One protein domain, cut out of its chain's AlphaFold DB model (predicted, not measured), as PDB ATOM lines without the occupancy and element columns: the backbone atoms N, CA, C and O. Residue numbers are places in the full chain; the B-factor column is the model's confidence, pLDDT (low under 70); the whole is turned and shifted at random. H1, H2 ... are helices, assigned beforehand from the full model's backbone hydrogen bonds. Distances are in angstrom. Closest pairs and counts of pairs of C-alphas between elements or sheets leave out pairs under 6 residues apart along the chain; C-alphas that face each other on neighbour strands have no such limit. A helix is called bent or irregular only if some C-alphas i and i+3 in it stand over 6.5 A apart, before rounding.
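AT A GLANCE: This is residues 185 to 377 and 509 to 520 of the 521 residues of the protein "AA_permease domain-containing protein" of Heterorhabditis bacteriophora (UniProt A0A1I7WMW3). Long helices run back and forth in a loose zigzag: H2b, H4 and H6 fold back one after another, with H4 in the middle, and H8 fills the wedge between H2b and H4. H7 makes a long arm set off from this zigzag, meeting it through its link from H6 and through little H1, while residues 362 to 377 stick out. The 205 printed residues hold eight named helices, H1 to H8 in order, and no named strand: all helix. The whole is loose, with a radius of gyration of the C-alphas of 21.1 A and spans of 59 by 45 by 39 A.

HOW THE PARTS SIT: Start at H1, residues 185 to 188, which only just touches H7, residues 335 to 373, with 3 pairs of C-alphas within 8 A, the closest those of Gln 186 and Leu 354, 6.0 A apart. Next look at H2, residues 191 to 232, assigned as one helix by its hydrogen bonds but bent: C-alphas 203 and 206 are 9.0 A apart, and its arms are H2a, residues 191 to 203, and H2b, residues 206 to 232. H3, residues 240 to 249, and H4, residues 251 to 284, form a helical hairpin at a shallow tilt of 33 degrees, only just short of steep; their closest C-alphas, of Ser 246 and Gly 254, are 3.9 A apart. H4 is the hub, touching three helices. It touches H6, residues 304 to 332, opposite ways at a steep tilt of 58 degrees, closest at the C-alphas of Val 274 and Ser 313, 5.7 A. H8, residues 509 to 518, touches H4 at Ala 264 and Tyr 514, C-alphas 6.0 A apart, and H2b at Thr 220 and Thr 516, 5.4 A; H2b and H4 are apart. Every O i to N i+4 pair is within hydrogen-bond range in H2b, H3, H4 and H8, against 6 of 9 in H2a, 24 of 25 in H6 and 31 of 35 in H7.

IN THESE COORDINATES: Find C-alpha 185 at (134.450, 166.794, 256.732), where H1 begins. H2b is 38.5 A long, H4 47.2 A and H6 43.0 A. H5, residues 294 to 297, touches H6 only at the corner, His 296 to Met 305, C-alphas 5.6 A apart. H7 runs 54.9 A to C-alpha 373 at (103.838, 167.363, 254.033), with a kink of 26 degrees near residue 342. H5 and H7 are only just irregular: C-alphas 294 and 297 are 6.8 A apart, 337 and 340 6.7 A.

THE WHOLE: The C-alphas farthest apart, of Pro 251 and Leu 376, are 63.8 A apart. Residues 378 to 508 are not printed, and C-alphas 377 and 509 stand 40.3 A apart across this cut. Of the links printed whole, none is long. The mean pLDDT of the printed part is 74.2; low stretches include residues 327 to 353 and 509 to 520.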
ATOM      1  N   ILE A 185     135.864 166.409 256.594       81.88
ATOM      2  CA  ILE A 185     134.450 166.794 256.732       81.88
ATOM      3  C   ILE A 185     134.157 167.416 258.099       81.88
ATOM      4  O   ILE A 185     133.515 168.464 258.159       81.88
ATOM      5  N   GLN A 186     134.660 166.830 259.191       76.75
ATOM      6  CA  GLN A 186     134.499 167.409 260.528       76.75
ATOM      7  C   GLN A 186     135.133 168.805 260.638       76.75
ATOM      8  O   GLN A 186     134.604 169.667 261.339       76.75
ATOM      9  N   HIS A 187     136.247 169.045 259.945       76.38
ATOM     10  CA  HIS A 187     136.938 170.332 259.964       76.38
ATOM     11  C   HIS A 187     136.286 171.388 259.051       76.38
ATOM     12  O   HIS A 187     136.499 172.581 259.259       76.38
ATOM     13  N   ILE A 188     135.476 170.979 258.069       79.94
ATOM     14  CA  ILE A 188     134.695 171.877 257.201       79.94
ATOM     15  C   ILE A 188     133.354 172.241 257.857       79.94
ATOM     16  O   ILE A 188     132.969 173.409 257.882       79.94
ATOM     17  N   LEU A 189     132.640 171.255 258.415       74.25
ATOM     18  CA  LEU A 189     131.293 171.408 258.979       74.25
ATOM     19  C   LEU A 189     131.308 172.012 260.397       74.25
ATOM     20  O   LEU A 189     130.863 171.403 261.370       74.25
ATOM     21  N   GLY A 190     131.825 173.236 260.515       66.69
ATOM     22  CA  GLY A 190     131.846 173.992 261.765       66.69
ATOM     23  C   GLY A 190     130.460 174.495 262.190       66.69
ATOM     24  O   GLY A 190     129.677 174.980 261.373       66.69
ATOM     25  N   VAL A 191     130.179 174.467 263.498       57.69
ATOM     26  CA  VAL A 191     128.904 174.932 264.093       57.69
ATOM     27  C   VAL A 191     128.580 176.390 263.727       57.69
ATOM     28  O   VAL A 191     127.418 176.736 263.515       57.69
ATOM     29  N   THR A 192     129.599 177.243 263.581       61.53
ATOM     30  CA  THR A 192     129.438 178.658 263.207       61.53
ATOM     31  C   THR A 192     128.863 178.860 261.802       61.53
ATOM     32  O   THR A 192     128.186 179.863 261.575       61.53
ATOM     33  N   MET A 193     129.082 177.918 260.873       66.25
ATOM     34  CA  MET A 193     128.510 177.984 259.525       66.25
ATOM     35  C   MET A 193     126.984 177.874 259.580       66.25
ATOM     36  O   MET A 193     126.301 178.676 258.950       66.25
ATOM     37  N   PHE A 194     126.446 176.941 260.370       63.88
ATOM     38  CA  PHE A 194     124.999 176.721 260.465       63.88
ATOM     39  C   PHE A 194     124.257 177.946 261.003       63.88
ATOM     40  O   PHE A 194     123.276 178.371 260.403       63.88
ATOM     41  N   ILE A 195     124.750 178.561 262.081       67.56
ATOM     42  CA  ILE A 195     124.087 179.718 262.706       67.56
ATOM     43  C   ILE A 195     124.110 180.940 261.780       67.56
ATOM     44  O   ILE A 195     123.106 181.636 261.637       67.56
ATOM     45  N   ARG A 196     125.247 181.208 261.123       76.31
ATOM     46  CA  ARG A 196     125.404 182.403 260.281       76.31
ATOM     47  C   ARG A 196     124.778 182.251 258.892       76.31
ATOM     48  O   ARG A 196     124.368 183.263 258.330       76.31
ATOM     49  N   LEU A 197     124.657 181.034 258.350       75.75
ATOM     50  CA  LEU A 197     124.084 180.802 257.018       75.75
ATOM     51  C   LEU A 197     122.639 181.308 256.909       75.75
ATOM     52  O   LEU A 197     122.326 182.006 255.949       75.75
ATOM     53  N   PHE A 198     121.783 181.024 257.896       77.81
ATOM     54  CA  PHE A 198     120.386 181.482 257.885       77.81
ATOM     55  C   PHE A 198     120.275 183.011 257.831       77.81
ATOM     56  O   PHE A 198     119.474 183.545 257.070       77.81
ATOM     57  N   TRP A 199     121.123 183.715 258.587       78.19
ATOM     58  CA  TRP A 199     121.159 185.176 258.578       78.19
ATOM     59  C   TRP A 199     121.671 185.729 257.240       78.19
ATOM     60  O   TRP A 199     121.057 186.626 256.672       78.19
ATOM     61  N   VAL A 200     122.746 185.156 256.681       79.94
ATOM     62  CA  VAL A 200     123.287 185.585 255.376       79.94
ATOM     63  C   VAL A 200     122.271 185.367 254.246       79.94
ATOM     64  O   VAL A 200     122.138 186.236 253.387       79.94
ATOM     65  N   VAL A 201     121.515 184.262 254.274       83.38
ATOM     66  CA  VAL A 201     120.403 184.003 253.339       83.38
ATOM     67  C   VAL A 201     119.269 185.015 253.516       83.38
ATOM     68  O   VAL A 201     118.751 185.496 252.512       83.38
ATOM     69  N   GLY A 202     118.932 185.390 254.753       77.62
ATOM     70  CA  GLY A 202     117.914 186.407 255.032       77.62
ATOM     71  C   GLY A 202     118.255 187.802 254.493       77.62
ATOM     72  O   GLY A 202     117.368 188.487 253.999       77.62
ATOM     73  N   ILE A 203     119.529 188.219 254.536       79.75
ATOM     74  CA  ILE A 203     119.933 189.562 254.074       79.75
ATOM     75  C   ILE A 203     120.233 189.600 252.574       79.75
ATOM     76  O   ILE A 203     119.715 190.448 251.852       79.75
ATOM     77  N   ALA A 204     121.082 188.701 252.072       81.06
ATOM     78  CA  ALA A 204     121.503 188.743 250.670       81.06
ATOM     79  C   ALA A 204     120.472 188.106 249.712       81.06
ATOM     80  O   ALA A 204     120.576 188.276 248.495       81.06
ATOM     81  N   GLY A 205     119.472 187.395 250.242       84.56
ATOM     82  CA  GLY A 205     118.496 186.644 249.456       84.56
ATOM     83  C   GLY A 205     119.081 185.357 248.866       84.56
ATOM     84  O   GLY A 205     120.300 185.148 248.797       84.56
ATOM     85  N   LEU A 206     118.206 184.462 248.407       86.62
ATOM     86  CA  LEU A 206     118.610 183.146 247.895       86.62
ATOM     87  C   LEU A 206     119.480 183.228 246.630       86.62
ATOM     88  O   LEU A 206     120.409 182.437 246.473       86.62
ATOM     89  N   GLY A 207     119.227 184.197 245.741       87.00
ATOM     90  CA  GLY A 207     119.978 184.325 244.488       87.00
ATOM     91  C   GLY A 207     121.451 184.689 244.706       87.00
ATOM     92  O   GLY A 207     122.347 184.040 244.165       87.00
ATOM     93  N   GLN A 208     121.718 185.707 245.531       85.06
ATOM     94  CA  GLN A 208     123.088 186.175 245.772       85.06
ATOM     95  C   GLN A 208     123.858 185.230 246.702       85.06
ATOM     96  O   GLN A 208     125.052 185.012 246.491       85.06
ATOM     97  N   THR A 209     123.192 184.614 247.687       84.75
ATOM     98  CA  THR A 209     123.842 183.612 248.549       84.75
ATOM     99  C   THR A 209     124.245 182.351 247.796       84.75
ATOM    100  O   THR A 209     125.337 181.835 248.041       84.75
ATOM    101  N   PHE A 210     123.440 181.893 246.832       87.44
ATOM    102  CA  PHE A 210     123.821 180.777 245.967       87.44
ATOM    103  C   PHE A 210     125.060 181.103 245.118       87.44
ATOM    104  O   PHE A 210     125.987 180.295 245.053       87.44
ATOM    105  N   LEU A 211     125.128 182.304 244.528       86.62
ATOM    106  CA  LEU A 211     126.293 182.755 243.756       86.62
ATOM    107  C   LEU A 211     127.555 182.878 244.626       86.62
ATOM    108  O   LEU A 211     128.628 182.431 244.215       86.62
ATOM    109  N   LEU A 212     127.431 183.434 245.836       85.81
ATOM    110  CA  LEU A 212     128.525 183.543 246.807       85.81
ATOM    111  C   LEU A 212     129.072 182.160 247.198       85.81
ATOM    112  O   LEU A 212     130.287 181.944 247.183       85.81
ATOM    113  N   LEU A 213     128.176 181.220 247.517       85.69
ATOM    114  CA  LEU A 213     128.543 179.850 247.869       85.69
ATOM    115  C   LEU A 213     129.212 179.137 246.688       85.69
ATOM    116  O   LEU A 213     130.262 178.526 246.869       85.69
ATOM    117  N   PHE A 214     128.658 179.265 245.478       86.44
ATOM    118  CA  PHE A 214     129.225 178.682 244.262       86.44
ATOM    119  C   PHE A 214     130.651 179.177 243.991       86.44
ATOM    120  O   PHE A 214     131.554 178.360 243.800       86.44
ATOM    121  N   LEU A 215     130.879 180.496 244.036       86.94
ATOM    122  CA  LEU A 215     132.203 181.088 243.824       86.94
ATOM    123  C   LEU A 215     133.217 180.572 244.850       86.94
ATOM    124  O   LEU A 215     134.356 180.261 244.492       86.94
ATOM    125  N   CYS A 216     132.814 180.426 246.115       83.56
ATOM    126  CA  CYS A 216     133.737 179.918 247.116       83.56
ATOM    127  C   CYS A 216     133.981 178.408 247.013       83.56
ATOM    128  O   CYS A 216     135.124 177.970 247.164       83.56
ATOM    129  N   CYS A 217     132.958 177.603 246.723       84.62
ATOM    130  CA  CYS A 217     133.138 176.181 246.442       84.62
ATOM    131  C   CYS A 217     134.080 175.970 245.247       84.62
ATOM    132  O   CYS A 217     134.941 175.097 245.313       84.62
ATOM    133  N   LEU A 218     133.987 176.807 244.207       88.00
ATOM    134  CA  LEU A 218     134.899 176.791 243.060       88.00
ATOM    135  C   LEU A 218     136.346 177.127 243.462       88.00
ATOM    136  O   LEU A 218     137.260 176.383 243.109       88.00
ATOM    137  N   CYS A 219     136.564 178.197 244.233       87.56
ATOM    138  CA  CYS A 219     137.891 178.575 244.744       87.56
ATOM    139  C   CYS A 219     138.540 177.440 245.561       87.56
ATOM    140  O   CYS A 219     139.681 177.031 245.317       87.56
ATOM    141  N   THR A 220     137.771 176.869 246.487       84.62
ATOM    142  CA  THR A 220     138.171 175.717 247.296       84.62
ATOM    143  C   THR A 220     138.501 174.499 246.436       84.62
ATOM    144  O   THR A 220     139.552 173.893 246.616       84.62
ATOM    145  N   PHE A 221     137.658 174.169 245.457       87.50
ATOM    146  CA  PHE A 221     137.857 173.029 244.562       87.50
ATOM    147  C   PHE A 221     139.151 173.147 243.736       87.50
ATOM    148  O   PHE A 221     139.928 172.194 243.667       87.50
ATOM    149  N   LEU A 222     139.444 174.335 243.193       87.75
ATOM    150  CA  LEU A 222     140.704 174.621 242.491       87.75
ATOM    151  C   LEU A 222     141.929 174.493 243.418       87.75
ATOM    152  O   LEU A 222     142.980 173.989 243.010       87.75
ATOM    153  N   THR A 223     141.779 174.877 244.688       87.62
ATOM    154  CA  THR A 223     142.823 174.704 245.709       87.62
ATOM    155  C   THR A 223     143.050 173.222 246.022       87.62
ATOM    156  O   THR A 223     144.193 172.769 246.026       87.62
ATOM    157  N   CYS A 224     141.988 172.426 246.189       88.50
ATOM    158  CA  CYS A 224     142.090 170.978 246.397       88.50
ATOM    159  C   CYS A 224     142.787 170.260 245.231       88.50
ATOM    160  O   CYS A 224     143.602 169.372 245.473       88.50
ATOM    161  N   ILE A 225     142.518 170.651 243.979       90.25
ATOM    162  CA  ILE A 225     143.221 170.111 242.799       90.25
ATOM    163  C   ILE A 225     144.720 170.432 242.873       90.25
ATOM    164  O   ILE A 225     145.552 169.542 242.699       90.25
ATOM    165  N   SER A 226     145.064 171.680 243.203       90.19
ATOM    166  CA  SER A 226     146.457 172.131 243.335       90.19
ATOM    167  C   SER A 226     147.212 171.350 244.420       90.19
ATOM    168  O   SER A 226     148.320 170.867 244.189       90.19
ATOM    169  N   ILE A 227     146.590 171.154 245.587       86.44
ATOM    170  CA  ILE A 227     147.168 170.386 246.700       86.44
ATOM    171  C   ILE A 227     147.280 168.899 246.348       86.44
ATOM    172  O   ILE A 227     148.280 168.275 246.690       86.44
ATOM    173  N   SER A 228     146.308 168.342 245.621       88.25
ATOM    174  CA  SER A 228     146.361 166.950 245.153       88.25
ATOM    175  C   SER A 228     147.568 166.715 244.243       88.25
ATOM    176  O   SER A 228     148.290 165.742 244.438       88.25
ATOM    177  N   ALA A 229     147.843 167.643 243.317       88.56
ATOM    178  CA  ALA A 229     149.029 167.589 242.462       88.56
ATOM    179  C   ALA A 229     150.335 167.660 243.279       88.56
ATOM    180  O   ALA A 229     151.259 166.880 243.040       88.56
ATOM    181  N   VAL A 230     150.401 168.538 244.290       86.19
ATOM    182  CA  VAL A 230     151.541 168.606 245.223       86.19
ATOM    183  C   VAL A 230     151.695 167.304 246.015       86.19
ATOM    184  O   VAL A 230     152.821 166.851 246.185       86.19
ATOM    185  N   ALA A 231     150.607 166.673 246.461       84.69
ATOM    186  CA  ALA A 231     150.646 165.420 247.217       84.69
ATOM    187  C   ALA A 231     151.069 164.204 246.371       84.69
ATOM    188  O   ALA A 231     151.662 163.268 246.904       84.69
ATOM    189  N   THR A 232     150.798 164.215 245.062       87.56
ATOM    190  CA  THR A 232     151.264 163.175 244.124       87.56
ATOM    191  C   THR A 232     152.716 163.350 243.672       87.56
ATOM    192  O   THR A 232     153.282 162.433 243.081       87.56
ATOM    193  N   ASN A 233     153.333 164.503 243.942       83.69
ATOM    194  CA  ASN A 233     154.721 164.766 243.585       83.69
ATOM    195  C   ASN A 233     155.664 164.297 244.707       83.69
ATOM    196  O   ASN A 233     155.684 164.858 245.798       83.69
ATOM    197  N   GLY A 234     156.491 163.290 244.419       74.31
ATOM    198  CA  GLY A 234     157.533 162.802 245.329       74.31
ATOM    199  C   GLY A 234     157.078 161.740 246.340       74.31
ATOM    200  O   GLY A 234     155.960 161.235 246.307       74.31
ATOM    201  N   VAL A 235     157.994 161.355 247.234       75.62
ATOM    202  CA  VAL A 235     157.743 160.345 248.276       75.62
ATOM    203  C   VAL A 235     157.220 161.033 249.535       75.62
ATOM    204  O   VAL A 235     157.937 161.811 250.169       75.62
ATOM    205  N   VAL A 236     155.980 160.723 249.917       65.25
ATOM    206  CA  VAL A 236     155.335 161.274 251.117       65.25
ATOM    207  C   VAL A 236     155.879 160.582 252.373       65.25
ATOM    208  O   VAL A 236     155.331 159.595 252.865       65.25
ATOM    209  N   GLU A 237     156.989 161.094 252.900       64.75
ATOM    210  CA  GLU A 237     157.481 160.719 254.229       64.75
ATOM    211  C   GLU A 237     156.557 161.275 255.337       64.75
ATOM    212  O   GLU A 237     155.854 162.275 255.168       64.75
ATOM    213  N   SER A 238     156.561 160.627 256.505       64.44
ATOM    214  CA  SER A 238     155.663 160.921 257.635       64.44
ATOM    215  C   SER A 238     155.964 162.270 258.322       64.44
ATOM    216  O   SER A 238     156.580 162.289 259.391       64.44
ATOM    217  N   GLY A 239     155.490 163.384 257.753       67.75
ATOM    218  CA  GLY A 239     155.693 164.739 258.301       67.75
ATOM    219  C   GLY A 239     154.473 165.674 258.342       67.75
ATOM    220  O   GLY A 239     154.603 166.804 258.809       67.75
ATOM    221  N   GLY A 240     153.294 165.240 257.881       78.50
ATOM    222  CA  GLY A 240     152.100 166.096 257.792       78.50
ATOM    223  C   GLY A 240     152.178 167.157 256.679       78.50
ATOM    224  O   GLY A 240     153.146 167.212 255.917       78.50
ATOM    225  N   ALA A 241     151.147 168.000 256.569       77.19
ATOM    226  CA  ALA A 241     150.962 168.866 255.401       77.19
ATOM    227  C   ALA A 241     152.082 169.906 255.198       77.19
ATOM    228  O   ALA A 241     152.595 170.034 254.089       77.19
ATOM    229  N   TYR A 242     152.548 170.583 256.257       82.56
ATOM    230  CA  TYR A 242     153.659 171.546 256.149       82.56
ATOM    231  C   TYR A 242     154.945 170.909 255.593       82.56
ATOM    232  O   TYR A 242     155.640 171.505 254.768       82.56
ATOM    233  N   PHE A 243     155.258 169.678 256.007       82.19
ATOM    234  CA  PHE A 243     156.434 168.948 255.528       82.19
ATOM    235  C   PHE A 243     156.296 168.540 254.052       82.19
ATOM    236  O   PHE A 243     157.252 168.651 253.288       82.19
ATOM    237  N   MET A 244     155.096 168.126 253.635       81.88
ATOM    238  CA  MET A 244     154.783 167.815 252.236       81.88
ATOM    239  C   MET A 244     154.925 169.057 251.334       81.88
ATOM    240  O   MET A 244     155.585 169.007 250.300       81.88
ATOM    241  N   ILE A 245     154.363 170.194 251.760       82.56
ATOM    242  CA  ILE A 245     154.405 171.473 251.033       82.56
ATOM    243  C   ILE A 245     155.850 171.982 250.905       82.56
ATOM    244  O   ILE A 245     156.305 172.280 249.801       82.56
ATOM    245  N   SER A 246     156.592 172.050 252.014       84.56
ATOM    246  CA  SER A 246     157.952 172.618 252.046       84.56
ATOM    247  C   SER A 246     158.990 171.804 251.267       84.56
ATOM    248  O   SER A 246     159.926 172.391 250.724       84.56
ATOM    249  N   ARG A 247     158.826 170.478 251.140       83.31
ATOM    250  CA  ARG A 247     159.694 169.656 250.274       83.31
ATOM    251  C   ARG A 247     159.413 169.836 248.786       83.31
ATOM    252  O   ARG A 247     160.358 169.824 248.005       83.31
ATOM    253  N   ASN A 248     158.151 170.012 248.403       84.94
ATOM    254  CA  ASN A 248     157.751 170.032 246.994       84.94
ATOM    255  C   ASN A 248     157.788 171.430 246.360       84.94
ATOM    256  O   ASN A 248     157.952 171.541 245.149       84.94
ATOM    257  N   LEU A 249     157.664 172.490 247.165       85.50
ATOM    258  CA  LEU A 249     157.718 173.891 246.715       85.50
ATOM    259  C   LEU A 249     158.990 174.629 247.172       85.50
ATOM    260  O   LEU A 249     159.225 175.763 246.764       85.50
ATOM    261  N   GLY A 250     159.825 173.995 248.000       86.31
ATOM    262  CA  GLY A 250     161.041 174.584 248.563       86.31
ATOM    263  C   GLY A 250     160.807 175.389 249.854       86.31
ATOM    264  O   GLY A 250     159.667 175.701 250.212       86.31
ATOM    265  N   PRO A 251     161.888 175.735 250.581       84.69
ATOM    266  CA  PRO A 251     161.804 176.319 251.923       84.69
ATOM    267  C   PRO A 251     161.203 177.732 251.948       84.69
ATOM    268  O   PRO A 251     160.470 178.058 252.881       84.69
ATOM    269  N   GLU A 252     161.448 178.548 250.919       90.50
ATOM    270  CA  GLU A 252     160.919 179.918 250.820       90.50
ATOM    271  C   GLU A 252     159.383 179.921 250.751       90.50
ATOM    272  O   GLU A 252     158.703 180.532 251.576       90.50
ATOM    273  N   PHE A 253     158.812 179.151 249.818       85.50
ATOM    274  CA  PHE A 253     157.361 179.012 249.689       85.50
ATOM    275  C   PHE A 253     156.752 178.225 250.854       85.50
ATOM    276  O   PHE A 253     155.693 178.596 251.359       85.50
ATOM    277  N   GLY A 254     157.433 177.172 251.321       86.06
ATOM    278  CA  GLY A 254     156.997 176.375 252.464       86.06
ATOM    279  C   GLY A 254     156.837 177.204 253.737       86.06
ATOM    280  O   GLY A 254     155.780 177.156 254.365       86.06
ATOM    281  N   SER A 255     157.848 178.001 254.094       87.62
ATOM    282  CA  SER A 255     157.828 178.837 255.304       87.62
ATOM    283  C   SER A 255     156.765 179.940 255.243       87.62
ATOM    284  O   SER A 255     156.019 180.112 256.209       87.62
ATOM    285  N   ALA A 256     156.617 180.620 254.100       88.19
ATOM    286  CA  ALA A 256     155.590 181.644 253.902       88.19
ATOM    287  C   ALA A 256     154.163 181.076 254.035       88.19
ATOM    288  O   ALA A 256     153.340 181.623 254.774       88.19
ATOM    289  N   VAL A 257     153.876 179.945 253.376       86.12
ATOM    290  CA  VAL A 257     152.571 179.263 253.471       86.12
ATOM    291  C   VAL A 257     152.331 178.729 254.887       86.12
ATOM    292  O   VAL A 257     151.233 178.884 255.418       86.12
ATOM    293  N   GLY A 258     153.354 178.168 255.539       85.00
ATOM    294  CA  GLY A 258     153.261 177.666 256.912       85.00
ATOM    295  C   GLY A 258     152.952 178.750 257.948       85.00
ATOM    296  O   GLY A 258     152.118 178.532 258.828       85.00
ATOM    297  N   LEU A 259     153.562 179.933 257.829       85.06
ATOM    298  CA  LEU A 259     153.287 181.063 258.722       85.06
ATOM    299  C   LEU A 259     151.859 181.598 258.536       85.06
ATOM    300  O   LEU A 259     151.158 181.838 259.521       85.06
ATOM    301  N   LEU A 260     151.407 181.732 257.284       85.12
ATOM    302  CA  LEU A 260     150.027 182.111 256.970       85.12
ATOM    303  C   LEU A 260     149.029 181.093 257.536       85.12
ATOM    304  O   LEU A 260     148.055 181.488 258.170       85.12
ATOM    305  N   PHE A 261     149.302 179.795 257.379       79.50
ATOM    306  CA  PHE A 261     148.485 178.703 257.911       79.50
ATOM    307  C   PHE A 261     148.428 178.682 259.451       79.50
ATOM    308  O   PHE A 261     147.369 178.435 260.035       79.50
ATOM    309  N   TYR A 262     149.537 178.991 260.130       83.19
ATOM    310  CA  TYR A 262     149.564 179.127 261.587       83.19
ATOM    311  C   TYR A 262     148.663 180.275 262.070       83.19
ATOM    312  O   TYR A 262     147.761 180.046 262.879       83.19
ATOM    313  N   LEU A 263     148.851 181.485 261.524       84.44
ATOM    314  CA  LEU A 263     148.055 182.667 261.882       84.44
ATOM    315  C   LEU A 263     146.566 182.461 261.585       84.44
ATOM    316  O   LEU A 263     145.714 182.763 262.420       84.44
ATOM    317  N   ALA A 264     146.270 181.887 260.420       80.31
ATOM    318  CA  ALA A 264     144.945 181.458 260.006       80.31
ATOM    319  C   ALA A 264     144.272 180.604 261.100       80.31
ATOM    320  O   ALA A 264     143.203 180.960 261.600       80.31
ATOM    321  N   ASN A 265     144.908 179.506 261.521       82.00
ATOM    322  CA  ASN A 265     144.333 178.609 262.528       82.00
ATOM    323  C   ASN A 265     144.167 179.281 263.896       82.00
ATOM    324  O   ASN A 265     143.150 179.062 264.550       82.00
ATOM    325  N   THR A 266     145.099 180.147 264.308       84.62
ATOM    326  CA  THR A 266     144.965 180.930 265.547       84.62
ATOM    327  C   THR A 266     143.722 181.830 265.529       84.62
ATOM    328  O   THR A 266     142.951 181.835 266.492       84.62
ATOM    329  N   VAL A 267     143.478 182.548 264.426       84.50
ATOM    330  CA  VAL A 267     142.289 183.404 264.270       84.50
ATOM    331  C   VAL A 267     141.005 182.573 264.297       84.50
ATOM    332  O   VAL A 267     140.038 182.951 264.959       84.50
ATOM    333  N   ALA A 268     140.985 181.409 263.652       80.56
ATOM    334  CA  ALA A 268     139.795 180.566 263.615       80.56
ATOM    335  C   ALA A 268     139.455 179.897 264.951       80.56
ATOM    336  O   ALA A 268     138.273 179.796 265.282       80.56
ATOM    337  N   THR A 269     140.452 179.515 265.755       84.12
ATOM    338  CA  THR A 269     140.210 179.096 267.145       84.12
ATOM    339  C   THR A 269     139.501 180.211 267.914       84.12
ATOM    340  O   THR A 269     138.489 179.952 268.561       84.12
ATOM    341  N   SER A 270     139.931 181.473 267.767       85.69
ATOM    342  CA  SER A 270     139.232 182.604 268.402       85.69
ATOM    343  C   SER A 270     137.788 182.780 267.903       85.69
ATOM    344  O   SER A 270     136.892 183.047 268.701       85.69
ATOM    345  N   MET A 271     137.527 182.545 266.610       82.62
ATOM    346  CA  MET A 271     136.174 182.591 266.046       82.62
ATOM    347  C   MET A 271     135.267 181.494 266.625       82.62
ATOM    348  O   MET A 271     134.104 181.754 266.934       82.62
ATOM    349  N   TYR A 272     135.780 180.272 266.779       82.88
ATOM    350  CA  TYR A 272     135.022 179.148 267.334       82.88
ATOM    351  C   TYR A 272     134.756 179.301 268.830       82.88
ATOM    352  O   TYR A 272     133.649 178.998 269.272       82.88
ATOM    353  N   LEU A 273     135.709 179.856 269.580       85.81
ATOM    354  CA  LEU A 273     135.521 180.235 270.978       85.81
ATOM    355  C   LEU A 273     134.394 181.262 271.142       85.81
ATOM    356  O   LEU A 273     133.456 181.026 271.903       85.81
ATOM    357  N   VAL A 274     134.435 182.364 270.386       84.50
ATOM    358  CA  VAL A 274     133.398 183.408 270.445       84.50
ATOM    359  C   VAL A 274     132.035 182.859 270.017       84.50
ATOM    360  O   VAL A 274     131.048 183.116 270.698       84.50
ATOM    361  N   GLY A 275     131.971 182.048 268.954       81.06
ATOM    362  CA  GLY A 275     130.728 181.400 268.522       81.06
ATOM    363  C   GLY A 275     130.169 180.403 269.547       81.06
ATOM    364  O   GLY A 275     128.963 180.361 269.771       81.06
ATOM    365  N   GLY A 276     131.028 179.632 270.220       80.06
ATOM    366  CA  GLY A 276     130.624 178.734 271.307       80.06
ATOM    367  C   GLY A 276     130.067 179.489 272.517       80.06
ATOM    368  O   GLY A 276     129.056 179.083 273.091       80.06
ATOM    369  N   VAL A 277     130.678 180.623 272.866       85.62
ATOM    370  CA  VAL A 277     130.206 181.521 273.929       85.62
ATOM    371  C   VAL A 277     128.897 182.219 273.543       85.62
ATOM    372  O   VAL A 277     128.003 182.302 274.381       85.62
ATOM    373  N   GLU A 278     128.736 182.655 272.287       80.62
ATOM    374  CA  GLU A 278     127.479 183.202 271.748       80.62
ATOM    375  C   GLU A 278     126.329 182.193 271.931       80.62
ATOM    376  O   GLU A 278     125.275 182.548 272.459       80.62
ATOM    377  N   ILE A 279     126.559 180.914 271.602       80.88
ATOM    378  CA  ILE A 279     125.579 179.834 271.808       80.88
ATOM    379  C   ILE A 279     125.259 179.643 273.298       80.88
ATOM    380  O   ILE A 279     124.089 179.566 273.679       80.88
ATOM    381  N   LEU A 280     126.291 179.570 274.145       81.19
ATOM    382  CA  LEU A 280     126.146 179.315 275.579       81.19
ATOM    383  C   LEU A 280     125.334 180.419 276.269       81.19
ATOM    384  O   LEU A 280     124.409 180.104 277.019       81.19
ATOM    385  N   LEU A 281     125.644 181.688 275.987       80.56
ATOM    386  CA  LEU A 281     124.989 182.846 276.604       80.56
ATOM    387  C   LEU A 281     123.584 183.105 276.053       80.56
ATOM    388  O   LEU A 281     122.711 183.453 276.836       80.56
ATOM    389  N   LEU A 282     123.340 182.964 274.745       74.44
ATOM    390  CA  LEU A 282     122.033 183.312 274.166       74.44
ATOM    391  C   LEU A 282     121.013 182.168 274.199       74.44
ATOM    392  O   LEU A 282     119.823 182.431 274.348       74.44
ATOM    393  N   TYR A 283     121.452 180.913 274.050       73.38
ATOM    394  CA  TYR A 283     120.539 179.787 273.797       73.38
ATOM    395  C   TYR A 283     120.510 178.738 274.913       73.38
ATOM    396  O   TYR A 283     119.503 178.049 275.050       73.38
ATOM    397  N   ILE A 284     121.584 178.592 275.703       75.75
ATOM    398  CA  ILE A 284     121.659 177.568 276.761       75.75
ATOM    399  C   ILE A 284     121.389 178.173 278.146       75.75
ATOM    400  O   ILE A 284     120.509 177.700 278.861       75.75
ATOM    401  N   PHE A 285     122.124 179.222 278.528       78.38
ATOM    402  CA  PHE A 285     122.041 179.843 279.854       78.38
ATOM    403  C   PHE A 285     121.957 181.382 279.774       78.38
ATOM    404  O   PHE A 285     122.898 182.065 280.181       78.38
ATOM    405  N   PRO A 286     120.814 181.954 279.342       70.75
ATOM    406  CA  PRO A 286     120.610 183.409 279.295       70.75
ATOM    407  C   PRO A 286     120.656 184.092 280.669       70.75
ATOM    408  O   PRO A 286     120.900 185.286 280.760       70.75
ATOM    409  N   GLY A 287     120.488 183.343 281.765       73.44
ATOM    410  CA  GLY A 287     120.686 183.858 283.125       73.44
ATOM    411  C   GLY A 287     122.153 184.004 283.558       73.44
ATOM    412  O   GLY A 287     122.398 184.465 284.670       73.44
ATOM    413  N   LEU A 288     123.126 183.589 282.735       78.50
ATOM    414  CA  LEU A 288     124.553 183.658 283.072       78.50
ATOM    415  C   LEU A 288     125.171 185.038 282.775       78.50
ATOM    416  O   LEU A 288     126.260 185.323 283.263       78.50
ATOM    417  N   THR A 289     124.514 185.901 281.992       78.31
ATOM    418  CA  THR A 289     125.065 187.206 281.594       78.31
ATOM    419  C   THR A 289     125.160 188.198 282.751       78.31
ATOM    420  O   THR A 289     124.193 188.484 283.461       78.31
ATOM    421  N   ILE A 290     126.340 188.803 282.901       75.06
ATOM    422  CA  ILE A 290     126.585 189.849 283.892       75.06
ATOM    423  C   ILE A 290     125.870 191.118 283.409       75.06
ATOM    424  O   ILE A 290     126.255 191.709 282.398       75.06
ATOM    425  N   GLY A 291     124.803 191.501 284.114       67.62
ATOM    426  CA  GLY A 291     123.849 192.539 283.694       67.62
ATOM    427  C   GLY A 291     122.423 192.028 283.435       67.62
ATOM    428  O   GLY A 291     121.541 192.832 283.154       67.62
ATOM    429  N   GLY A 292     122.172 190.719 283.560       69.75
ATOM    430  CA  GLY A 292     120.852 190.118 283.338       69.75
ATOM    431  C   GLY A 292     120.523 189.924 281.855       69.75
ATOM    432  O   GLY A 292     121.414 189.926 281.006       69.75
ATOM    433  N   THR A 293     119.240 189.747 281.535       65.50
ATOM    434  CA  THR A 293     118.765 189.531 280.154       65.50
ATOM    435  C   THR A 293     118.468 190.831 279.399       65.50
ATOM    436  O   THR A 293     118.312 190.809 278.182       65.50
ATOM    437  N   GLU A 294     118.422 191.977 280.087       62.44
ATOM    438  CA  GLU A 294     118.232 193.301 279.469       62.44
ATOM    439  C   GLU A 294     119.423 193.697 278.576       62.44
ATOM    440  O   GLU A 294     119.249 194.307 277.525       62.44
ATOM    441  N   VAL A 295     120.644 193.298 278.950       63.84
ATOM    442  CA  VAL A 295     121.876 193.706 278.252       63.84
ATOM    443  C   VAL A 295     122.132 192.982 276.929       63.84
ATOM    444  O   VAL A 295     123.093 193.320 276.243       63.84
ATOM    445  N   HIS A 296     121.299 192.015 276.528       64.38
ATOM    446  CA  HIS A 296     121.463 191.312 275.247       64.38
ATOM    447  C   HIS A 296     121.301 192.228 274.021       64.38
ATOM    448  O   HIS A 296     121.809 191.898 272.949       64.38
ATOM    449  N   HIS A 297     120.625 193.372 274.169       59.56
ATOM    450  CA  HIS A 297     120.410 194.339 273.089       59.56
ATOM    451  C   HIS A 297     121.627 195.268 272.871       59.56
ATOM    452  O   HIS A 297     121.888 195.686 271.739       59.56
ATOM    453  N   ASP A 298     122.438 195.507 273.912       61.34
ATOM    454  CA  ASP A 298     123.611 196.396 273.890       61.34
ATOM    455  C   ASP A 298     124.837 195.733 273.241       61.34
ATOM    456  O   ASP A 298     125.803 195.311 273.889       61.34
ATOM    457  N   THR A 299     124.779 195.657 271.915       63.41
ATOM    458  CA  THR A 299     125.730 194.962 271.031       63.41
ATOM    459  C   THR A 299     126.765 195.877 270.365       63.41
ATOM    460  O   THR A 299     127.587 195.404 269.579       63.41
ATOM    461  N   ASP A 300     126.786 197.175 270.697       63.47
ATOM    462  CA  ASP A 300     127.848 198.089 270.257       63.47
ATOM    463  C   ASP A 300     129.239 197.648 270.770       63.47
ATOM    464  O   ASP A 300     129.379 196.823 271.677       63.47
ATOM    465  N   THR A 301     130.313 198.194 270.191       63.88
ATOM    466  CA  THR A 301     131.705 197.719 270.385       63.88
ATOM    467  C   THR A 301     132.245 197.808 271.822       63.88
ATOM    468  O   THR A 301     133.245 197.149 272.142       63.88
ATOM    469  N   PHE A 302     131.580 198.595 272.671       65.06
ATOM    470  CA  PHE A 302     131.821 198.735 274.111       65.06
ATOM    471  C   PHE A 302     130.585 198.396 274.966       65.06
ATOM    472  O   PHE A 302     130.608 198.611 276.178       65.06
ATOM    473  N   GLY A 303     129.523 197.872 274.348       70.38
ATOM    474  CA  GLY A 303     128.289 197.471 275.016       70.38
ATOM    475  C   GLY A 303     128.491 196.340 276.027       70.38
ATOM    476  O   GLY A 303     129.481 195.599 276.009       70.38
ATOM    477  N   MET A 304     127.538 196.190 276.944       72.75
ATOM    478  CA  MET A 304     127.635 195.175 277.994       72.75
ATOM    479  C   MET A 304     127.638 193.747 277.423       72.75
ATOM    480  O   MET A 304     128.327 192.882 277.969       72.75
ATOM    481  N   MET A 305     126.967 193.495 276.293       75.94
ATOM    482  CA  MET A 305     126.978 192.181 275.643       75.94
ATOM    483  C   MET A 305     128.360 191.818 275.083       75.94
ATOM    484  O   MET A 305     128.864 190.725 275.336       75.94
ATOM    485  N   THR A 306     129.027 192.737 274.373       80.44
ATOM    486  CA  THR A 306     130.376 192.492 273.826       80.44
ATOM    487  C   THR A 306     131.419 192.308 274.925       80.44
ATOM    488  O   THR A 306     132.318 191.479 274.779       80.44
ATOM    489  N   ASN A 307     131.286 193.007 276.054       84.31
ATOM    490  CA  ASN A 307     132.163 192.804 277.209       84.31
ATOM    491  C   ASN A 307     131.934 191.438 277.883       84.31
ATOM    492  O   ASN A 307     132.911 190.765 278.214       84.31
ATOM    493  N   ASN A 308     130.680 190.975 277.995       85.94
ATOM    494  CA  ASN A 308     130.369 189.604 278.417       85.94
ATOM    495  C   ASN A 308     131.006 188.568 277.468       85.94
ATOM    496  O   ASN A 308     131.740 187.694 277.927       85.94
ATOM    497  N   LEU A 309     130.809 188.692 276.147       84.88
ATOM    498  CA  LEU A 309     131.406 187.781 275.156       84.88
ATOM    499  C   LEU A 309     132.938 187.708 275.282       84.88
ATOM    500  O   LEU A 309     133.501 186.614 275.285       84.88
ATOM    501  N   ARG A 310     133.617 188.856 275.448       88.81
ATOM    502  CA  ARG A 310     135.072 188.909 275.686       88.81
ATOM    503  C   ARG A 310     135.465 188.162 276.962       88.81
ATOM    504  O   ARG A 310     136.383 187.350 276.913       88.81
ATOM    505  N   PHE A 311     134.776 188.405 278.078       90.62
ATOM    506  CA  PHE A 311     135.078 187.791 279.374       90.62
ATOM    507  C   PHE A 311     134.918 186.263 279.356       90.62
ATOM    508  O   PHE A 311     135.844 185.534 279.709       90.62
ATOM    509  N   TYR A 312     133.780 185.753 278.880       90.94
ATOM    510  CA  TYR A 312     133.572 184.305 278.793       90.94
ATOM    511  C   TYR A 312     134.505 183.650 277.764       90.94
ATOM    512  O   TYR A 312     135.014 182.560 278.022       90.94
ATOM    513  N   SER A 313     134.810 184.319 276.645       90.75
ATOM    514  CA  SER A 313     135.749 183.792 275.647       90.75
ATOM    515  C   SER A 313     137.192 183.723 276.150       90.75
ATOM    516  O   SER A 313     137.896 182.789 275.770       90.75
ATOM    517  N   THR A 314     137.659 184.653 276.995       92.12
ATOM    518  CA  THR A 314     139.014 184.567 277.574       92.12
ATOM    519  C   THR A 314     139.115 183.480 278.641       92.12
ATOM    520  O   THR A 314     140.134 182.792 278.700       92.12
ATOM    521  N   ILE A 315     138.058 183.257 279.429       93.00
ATOM    522  CA  ILE A 315     137.985 182.127 280.369       93.00
ATOM    523  C   ILE A 315     138.017 180.795 279.610       93.00
ATOM    524  O   ILE A 315     138.795 179.911 279.968       93.00
ATOM    525  N   LEU A 316     137.218 180.652 278.546       90.50
ATOM    526  CA  LEU A 316     137.164 179.418 277.754       90.50
ATOM    527  C   LEU A 316     138.510 179.148 277.057       90.50
ATOM    528  O   LEU A 316     139.023 178.035 277.149       90.50
ATOM    529  N   LEU A 317     139.153 180.180 276.494       92.25
ATOM    530  CA  LEU A 317     140.509 180.092 275.933       92.25
ATOM    531  C   LEU A 317     141.551 179.627 276.964       92.25
ATOM    532  O   LEU A 317     142.407 178.802 276.645       92.25
ATOM    533  N   LEU A 318     141.487 180.123 278.206       92.19
ATOM    534  CA  LEU A 318     142.392 179.699 279.279       92.19
ATOM    535  C   LEU A 318     142.165 178.225 279.646       92.19
ATOM    536  O   LEU A 318     143.130 177.479 279.820       92.19
ATOM    537  N   VAL A 319     140.906 177.783 279.721       90.00
ATOM    538  CA  VAL A 319     140.555 176.377 279.976       90.00
ATOM    539  C   VAL A 319     141.047 175.470 278.845       90.00
ATOM    540  O   VAL A 319     141.682 174.453 279.126       90.00
ATOM    541  N   GLU A 320     140.838 175.839 277.578       88.38
ATOM    542  CA  GLU A 320     141.368 175.088 276.431       88.38
ATOM    543  C   GLU A 320     142.898 175.026 276.437       88.38
ATOM    544  O   GLU A 320     143.467 173.950 276.253       88.38
ATOM    545  N   PHE A 321     143.577 176.140 276.728       88.75
ATOM    546  CA  PHE A 321     145.034 176.172 276.858       88.75
ATOM    547  C   PHE A 321     145.536 175.197 277.935       88.75
ATOM    548  O   PHE A 321     146.477 174.439 277.687       88.75
ATOM    549  N   LEU A 322     144.885 175.152 279.105       86.69
ATOM    550  CA  LEU A 322     145.217 174.185 280.157       86.69
ATOM    551  C   LEU A 322     144.969 172.736 279.710       86.69
ATOM    552  O   LEU A 322     145.815 171.879 279.964       86.69
ATOM    553  N   ILE A 323     143.863 172.455 279.013       84.06
ATOM    554  CA  ILE A 323     143.556 171.115 278.484       84.06
ATOM    555  C   ILE A 323     144.623 170.670 277.473       84.06
ATOM    556  O   ILE A 323     145.129 169.550 277.573       84.06
ATOM    557  N   VAL A 324     145.022 171.541 276.542       83.50
ATOM    558  CA  VAL A 324     146.066 171.252 275.544       83.50
ATOM    559  C   VAL A 324     147.429 171.045 276.217       83.50
ATOM    560  O   VAL A 324     148.112 170.058 275.927       83.50
ATOM    561  N   ALA A 325     147.801 171.906 277.170       78.12
ATOM    562  CA  ALA A 325     149.054 171.801 277.921       78.12
ATOM    563  C   ALA A 325     149.128 170.534 278.797       78.12
ATOM    564  O   ALA A 325     150.192 169.915 278.912       78.12
ATOM    565  N   MET A 326     148.006 170.103 279.385       75.38
ATOM    566  CA  MET A 326     147.905 168.804 280.057       75.38
ATOM    567  C   MET A 326     147.992 167.647 279.054       75.38
ATOM    568  O   MET A 326     148.682 166.664 279.323       75.38
ATOM    569  N   GLY A 327     147.346 167.775 277.891       65.62
ATOM    570  CA  GLY A 327     147.301 166.759 276.840       65.62
ATOM    571  C   GLY A 327     148.686 166.297 276.385       65.62
ATOM    572  O   GLY A 327     148.966 165.099 276.430       65.62
ATOM    573  N   VAL A 328     149.584 167.225 276.033       58.88
ATOM    574  CA  VAL A 328     150.949 166.866 275.590       58.88
ATOM    575  C   VAL A 328     151.747 166.117 276.664       58.88
ATOM    576  O   VAL A 328     152.381 165.108 276.355       58.88
ATOM    577  N   LYS A 329     151.650 166.516 277.941       54.53
ATOM    578  CA  LYS A 329     152.325 165.805 279.045       54.53
ATOM    579  C   LYS A 329     151.697 164.439 279.343       54.53
ATOM    580  O   LYS A 329     152.411 163.479 279.629       54.53
ATOM    581  N   PHE A 330     150.372 164.328 279.259       52.59
ATOM    582  CA  PHE A 330     149.649 163.086 279.543       52.59
ATOM    583  C   PHE A 330     149.847 162.029 278.444       52.59
ATOM    584  O   PHE A 330     149.901 160.839 278.745       52.59
ATOM    585  N   VAL A 331     150.015 162.439 277.182       49.16
ATOM    586  CA  VAL A 331     150.348 161.525 276.074       49.16
ATOM    587  C   VAL A 331     151.756 160.942 276.239       49.16
ATOM    588  O   VAL A 331     151.933 159.733 276.088       49.16
ATOM    589  N   GLN A 332     152.744 161.764 276.609       50.84
ATOM    590  CA  GLN A 332     154.141 161.332 276.738       50.84
ATOM    591  C   GLN A 332     154.376 160.362 277.912       50.84
ATOM    592  O   GLN A 332     155.144 159.413 277.778       50.84
ATOM    593  N   MET A 333     153.689 160.535 279.049       53.44
ATOM    594  CA  MET A 333     153.955 159.738 280.261       53.44
ATOM    595  C   MET A 333     153.268 158.353 280.297       53.44
ATOM    596  O   MET A 333     153.493 157.576 281.222       53.44
ATOM    597  N   LEU A 334     152.389 158.032 279.338       49.38
ATOM    598  CA  LEU A 334     151.455 156.888 279.428       49.38
ATOM    599  C   LEU A 334     151.505 155.928 278.222       49.38
ATOM    600  O   LEU A 334     150.584 155.128 278.012       49.38
ATOM    601  N   ALA A 335     152.590 156.000 277.446       50.94
ATOM    602  CA  ALA A 335     152.710 155.430 276.105       50.94
ATOM    603  C   ALA A 335     152.325 153.935 275.941       50.94
ATOM    604  O   ALA A 335     151.545 153.651 275.032       50.94
ATOM    605  N   PRO A 336     152.764 152.959 276.767       53.69
ATOM    606  CA  PRO A 336     152.676 151.551 276.347       53.69
ATOM    607  C   PRO A 336     151.260 150.952 276.336       53.69
ATOM    608  O   PRO A 336     150.963 150.099 275.506       53.69
ATOM    609  N   VAL A 337     150.378 151.367 277.255       55.00
ATOM    610  CA  VAL A 337     149.074 150.696 277.479       55.00
ATOM    611  C   VAL A 337     147.877 151.615 277.219       55.00
ATOM    612  O   VAL A 337     146.791 151.138 276.883       55.00
ATOM    613  N   ARG A 338     148.038 152.942 277.332       52.50
ATOM    614  CA  ARG A 338     146.920 153.867 277.091       52.50
ATOM    615  C   ARG A 338     146.752 154.274 275.637       52.50
ATOM    616  O   ARG A 338     145.647 154.692 275.333       52.50
ATOM    617  N   ILE A 339     147.720 154.101 274.733       55.22
ATOM    618  CA  ILE A 339     147.543 154.504 273.322       55.22
ATOM    619  C   ILE A 339     146.317 153.829 272.691       55.22
ATOM    620  O   ILE A 339     145.508 154.527 272.097       55.22
ATOM    621  N   PHE A 340     146.085 152.529 272.899       48.28
ATOM    622  CA  PHE A 340     144.896 151.871 272.336       48.28
ATOM    623  C   PHE A 340     143.586 152.394 272.956       48.28
ATOM    624  O   PHE A 340     142.639 152.693 272.237       48.28
ATOM    625  N   ARG A 341     143.522 152.592 274.284       50.50
ATOM    626  CA  ARG A 341     142.299 153.091 274.948       50.50
ATOM    627  C   ARG A 341     142.078 154.597 274.775       50.50
ATOM    628  O   ARG A 341     140.929 155.026 274.741       50.50
ATOM    629  N   ALA A 342     143.135 155.387 274.629       53.28
ATOM    630  CA  ALA A 342     143.086 156.814 274.337       53.28
ATOM    631  C   ALA A 342     142.776 157.053 272.858       53.28
ATOM    632  O   ALA A 342     141.935 157.890 272.583       53.28
ATOM    633  N   ALA A 343     143.329 156.266 271.926       53.62
ATOM    634  CA  ALA A 343     142.916 156.280 270.524       53.62
ATOM    635  C   ALA A 343     141.452 155.844 270.379       53.62
ATOM    636  O   ALA A 343     140.696 156.533 269.712       53.62
ATOM    637  N   VAL A 344     141.003 154.789 271.071       53.50
ATOM    638  CA  VAL A 344     139.577 154.403 271.094       53.50
ATOM    639  C   VAL A 344     138.702 155.484 271.737       53.50
ATOM    640  O   VAL A 344     137.616 155.745 271.236       53.50
ATOM    641  N   THR A 345     139.148 156.157 272.805       51.97
ATOM    642  CA  THR A 345     138.384 157.268 273.411       51.97
ATOM    643  C   THR A 345     138.365 158.504 272.509       51.97
ATOM    644  O   THR A 345     137.311 159.097 272.342       51.97
ATOM    645  N   PHE A 346     139.481 158.862 271.877       55.12
ATOM    646  CA  PHE A 346     139.610 159.986 270.948       55.12
ATOM    647  C   PHE A 346     138.804 159.742 269.669       55.12
ATOM    648  O   PHE A 346     138.026 160.598 269.273       55.12
ATOM    649  N   PHE A 347     138.884 158.538 269.098       54.31
ATOM    650  CA  PHE A 347     138.051 158.090 267.984       54.31
ATOM    651  C   PHE A 347     136.568 158.040 268.374       54.31
ATOM    652  O   PHE A 347     135.720 158.402 267.570       54.31
ATOM    653  N   LYS A 348     136.233 157.676 269.622       53.38
ATOM    654  CA  LYS A 348     134.864 157.758 270.151       53.38
ATOM    655  C   LYS A 348     134.396 159.207 270.334       53.38
ATOM    656  O   LYS A 348     133.246 159.483 270.025       53.38
ATOM    657  N   THR A 349     135.249 160.131 270.775       58.41
ATOM    658  CA  THR A 349     134.917 161.563 270.877       58.41
ATOM    659  C   THR A 349     134.753 162.195 269.495       58.41
ATOM    660  O   THR A 349     133.758 162.873 269.273       58.41
ATOM    661  N   ILE A 350     135.656 161.900 268.552       59.12
ATOM    662  CA  ILE A 350     135.560 162.286 267.134       59.12
ATOM    663  C   ILE A 350     134.274 161.738 266.519       59.12
ATOM    664  O   ILE A 350     133.498 162.498 265.945       59.12
ATOM    665  N   ALA A 351     133.990 160.447 266.709       62.28
ATOM    666  CA  ALA A 351     132.748 159.836 266.252       62.28
ATOM    667  C   ALA A 351     131.525 160.499 266.896       62.28
ATOM    668  O   ALA A 351     130.559 160.749 266.193       62.28
ATOM    669  N   VAL A 352     131.553 160.852 268.186       68.56
ATOM    670  CA  VAL A 352     130.453 161.575 268.847       68.56
ATOM    671  C   VAL A 352     130.276 162.987 268.281       68.56
ATOM    672  O   VAL A 352     129.142 163.364 267.994       68.56
ATOM    673  N   SER A 353     131.346 163.758 268.054       69.50
ATOM    674  CA  SER A 353     131.241 165.089 267.437       69.50
ATOM    675  C   SER A 353     130.753 165.020 265.988       69.50
ATOM    676  O   SER A 353     129.877 165.785 265.598       69.50
ATOM    677  N   LEU A 354     131.262 164.066 265.207       73.75
ATOM    678  CA  LEU A 354     130.894 163.872 263.808       73.75
ATOM    679  C   LEU A 354     129.460 163.341 263.671       73.75
ATOM    680  O   LEU A 354     128.704 163.834 262.840       73.75
ATOM    681  N   VAL A 355     129.043 162.402 264.525       78.62
ATOM    682  CA  VAL A 355     127.649 161.933 264.603       78.62
ATOM    683  C   VAL A 355     126.723 163.065 265.045       78.62
ATOM    684  O   VAL A 355     125.652 163.198 264.469       78.62
ATOM    685  N   CYS A 356     127.125 163.921 265.989       77.94
ATOM    686  CA  CYS A 356     126.340 165.096 266.380       77.94
ATOM    687  C   CYS A 356     126.108 166.050 265.193       77.94
ATOM    688  O   CYS A 356     124.972 166.448 264.943       77.94
ATOM    689  N   VAL A 357     127.155 166.344 264.411       78.56
ATOM    690  CA  VAL A 357     127.064 167.173 263.193       78.56
ATOM    691  C   VAL A 357     126.204 166.513 262.109       78.56
ATOM    692  O   VAL A 357     125.377 167.176 261.491       78.56
ATOM    693  N   ILE A 358     126.336 165.203 261.878       82.06
ATOM    694  CA  ILE A 358     125.487 164.499 260.902       82.06
ATOM    695  C   ILE A 358     124.021 164.487 261.362       82.06
ATOM    696  O   ILE A 358     123.128 164.743 260.557       82.06
ATOM    697  N   LEU A 359     123.755 164.237 262.647       80.62
ATOM    698  CA  LEU A 359     122.398 164.231 263.195       80.62
ATOM    699  C   LEU A 359     121.747 165.618 263.162       80.62
ATOM    700  O   LEU A 359     120.556 165.695 262.872       80.62
ATOM    701  N   SER A 360     122.488 166.706 263.401       80.44
ATOM    702  CA  SER A 360     121.932 168.061 263.291       80.44
ATOM    703  C   SER A 360     121.567 168.410 261.843       80.44
ATOM    704  O   SER A 360     120.473 168.916 261.599       80.44
ATOM    705  N   ILE A 361     122.409 168.044 260.871       82.69
ATOM    706  CA  ILE A 361     122.115 168.196 259.436       82.69
ATOM    707  C   ILE A 361     120.876 167.384 259.038       82.69
ATOM    708  O   ILE A 361     119.974 167.908 258.382       82.69
ATOM    709  N   LEU A 362     120.798 166.115 259.453       82.06
ATOM    710  CA  LEU A 362     119.639 165.260 259.181       82.06
ATOM    711  C   LEU A 362     118.361 165.796 259.840       82.06
ATOM    712  O   LEU A 362     117.303 165.736 259.219       82.06
ATOM    713  N   ALA A 363     118.446 166.376 261.041       77.75
ATOM    714  CA  ALA A 363     117.315 167.028 261.700       77.75
ATOM    715  C   ALA A 363     116.833 168.276 260.937       77.75
ATOM    716  O   ALA A 363     115.626 168.468 260.794       77.75
ATOM    717  N   CYS A 364     117.744 169.087 260.381       77.69
ATOM    718  CA  CYS A 364     117.378 170.209 259.508       77.69
ATOM    719  C   CYS A 364     116.644 169.738 258.241       77.69
ATOM    720  O   CYS A 364     115.610 170.308 257.890       77.69
ATOM    721  N   TYR A 365     117.127 168.680 257.578       81.19
ATOM    722  CA  TYR A 365     116.438 168.110 256.414       81.19
ATOM    723  C   TYR A 365     115.078 167.503 256.778       81.19
ATOM    724  O   TYR A 365     114.095 167.767 256.086       81.19
ATOM    725  N   ALA A 366     114.998 166.740 257.872       78.69
ATOM    726  CA  ALA A 366     113.753 166.144 258.349       78.69
ATOM    727  C   ALA A 366     112.698 167.217 258.656       78.69
ATOM    728  O   ALA A 366     111.587 167.132 258.141       78.69
ATOM    729  N   GLY A 367     113.067 168.273 259.392       73.31
ATOM    730  CA  GLY A 367     112.174 169.400 259.668       73.31
ATOM    731  C   GLY A 367     111.752 170.159 258.407       73.31
ATOM    732  O   GLY A 367     110.603 170.576 258.301       73.31
ATOM    733  N   GLY A 368     112.631 170.291 257.410       76.12
ATOM    734  CA  GLY A 368     112.267 170.862 256.110       76.12
ATOM    735  C   GLY A 368     111.210 170.036 255.363       76.12
ATOM    736  O   GLY A 368     110.272 170.603 254.802       76.12
ATOM    737  N   VAL A 369     111.337 168.704 255.375       80.38
ATOM    738  CA  VAL A 369     110.400 167.775 254.716       80.38
ATOM    739  C   VAL A 369     109.078 167.652 255.481       80.38
ATOM    740  O   VAL A 369     108.017 167.694 254.869       80.38
ATOM    741  N   GLU A 370     109.100 167.566 256.810       77.81
ATOM    742  CA  GLU A 370     107.885 167.506 257.638       77.81
ATOM    743  C   GLU A 370     106.935 168.677 257.323       77.81
ATOM    744  O   GLU A 370     105.740 168.493 257.087       77.81
ATOM    745  N   LYS A 371     107.490 169.891 257.205       69.75
ATOM    746  CA  LYS A 371     106.734 171.124 256.940       69.75
ATOM    747  C   LYS A 371     106.209 171.242 255.503       69.75
ATOM    748  O   LYS A 371     105.361 172.097 255.261       69.75
ATOM    749  N   THR A 372     106.677 170.433 254.544       72.31
ATOM    750  CA  THR A 372     106.049 170.372 253.205       72.31
ATOM    751  C   THR A 372     104.867 169.422 253.150       72.31
ATOM    752  O   THR A 372     103.943 169.665 252.372       72.31
ATOM    753  N   LEU A 373     104.897 168.363 253.960       76.38
ATOM    754  CA  LEU A 373     103.838 167.363 254.033       76.38
ATOM    755  C   LEU A 373     102.661 167.876 254.874       76.38
ATOM    756  O   LEU A 373     101.527 167.844 254.400       76.38
ATOM    757  N   ASP A 374     102.940 168.444 256.052       68.44
ATOM    758  CA  ASP A 374     101.932 168.942 256.994       68.44
ATOM    759  C   ASP A 374     102.071 170.455 257.282       68.44
ATOM    760  O   ASP A 374     102.462 170.856 258.383       68.44
ATOM    761  N   PRO A 375     101.679 171.348 256.349       58.94
ATOM    762  CA  PRO A 375     101.688 172.798 256.584       58.94
ATOM    763  C   PRO A 375     100.634 173.270 257.612       58.94
ATOM    764  O   PRO A 375     100.650 174.428 258.028       58.94
ATOM    765  N   LEU A 376      99.697 172.395 258.012       53.47
ATOM    766  CA  LEU A 376      98.519 172.716 258.837       53.47
ATOM    767  C   LEU A 376      98.482 172.020 260.210       53.47
ATOM    768  O   LEU A 376      97.598 172.315 261.019       53.47
ATOM    769  N   SER A 377      99.445 171.147 260.532       52.09
ATOM    770  CA  SER A 377      99.549 170.514 261.863       52.09
ATOM    771  C   SER A 377      99.684 171.546 263.000       52.09
ATOM    772  O   SER A 377      99.275 171.295 264.133       52.09
ATOM    773  N   LEU A 509     134.461 186.380 253.643       39.34
ATOM    774  CA  LEU A 509     135.519 186.155 252.658       39.34
ATOM    775  C   LEU A 509     136.801 185.674 253.343       39.34
ATOM    776  O   LEU A 509     137.421 184.753 252.839       39.34
ATOM    777  N   LEU A 510     137.172 186.220 254.505       42.69
ATOM    778  CA  LEU A 510     138.291 185.731 255.311       42.69
ATOM    779  C   LEU A 510     137.977 184.395 255.970       42.69
ATOM    780  O   LEU A 510     138.886 183.597 256.008       42.69
ATOM    781  N   MET A 511     136.763 184.098 256.452       47.53
ATOM    782  CA  MET A 511     136.396 182.769 256.980       47.53
ATOM    783  C   MET A 511     136.434 181.715 255.873       47.53
ATOM    784  O   MET A 511     136.811 180.570 256.118       47.53
ATOM    785  N   PHE A 512     136.075 182.095 254.649       44.47
ATOM    786  CA  PHE A 512     136.139 181.218 253.495       44.47
ATOM    787  C   PHE A 512     137.554 181.085 252.933       44.47
ATOM    788  O   PHE A 512     137.980 179.953 252.792       44.47
ATOM    789  N   LEU A 513     138.322 182.167 252.742       42.44
ATOM    790  CA  LEU A 513     139.767 182.131 252.444       42.44
ATOM    791  C   LEU A 513     140.542 181.387 253.536       42.44
ATOM    792  O   LEU A 513     141.469 180.644 253.243       42.44
ATOM    793  N   TYR A 514     140.138 181.544 254.794       48.69
ATOM    794  CA  TYR A 514     140.632 180.781 255.933       48.69
ATOM    795  C   TYR A 514     140.266 179.302 255.799       48.69
ATOM    796  O   TYR A 514     141.115 178.447 256.022       48.69
ATOM    797  N   SER A 515     139.039 178.986 255.381       45.88
ATOM    798  CA  SER A 515     138.649 177.612 255.065       45.88
ATOM    799  C   SER A 515     139.471 177.075 253.886       45.88
ATOM    800  O   SER A 515     139.908 175.936 253.944       45.88
ATOM    801  N   THR A 516     139.780 177.891 252.869       40.66
ATOM    802  CA  THR A 516     140.667 177.550 251.743       40.66
ATOM    803  C   THR A 516     142.104 177.293 252.210       40.66
ATOM    804  O   THR A 516     142.710 176.307 251.806       40.66
ATOM    805  N   LEU A 517     142.632 178.111 253.128       38.28
ATOM    806  CA  LEU A 517     143.922 177.892 253.795       38.28
ATOM    807  C   LEU A 517     143.897 176.634 254.676       38.28
ATOM    808  O   LEU A 517     144.876 175.901 254.733       38.28
ATOM    809  N   ARG A 518     142.763 176.332 255.312       44.56
ATOM    810  CA  ARG A 518     142.536 175.121 256.108       44.56
ATOM    811  C   ARG A 518     142.548 173.834 255.265       44.56
ATOM    812  O   ARG A 518     142.834 172.783 255.828       44.56
ATOM    813  N   TYR A 519     142.321 173.899 253.946       44.38
ATOM    814  CA  TYR A 519     142.530 172.754 253.043       44.38
ATOM    815  C   TYR A 519     144.011 172.420 252.795       44.38
ATOM    816  O   TYR A 519     144.288 171.318 252.332       44.38
ATOM    817  N   PHE A 520     144.966 173.295 253.140       38.94
ATOM    818  CA  PHE A 520     146.406 172.975 253.154       38.94
ATOM    819  C   PHE A 520     146.833 172.154 254.398       38.94
ATOM    820  O   PHE A 520     148.005 172.192 254.773       38.94
TER     821      PHE A 520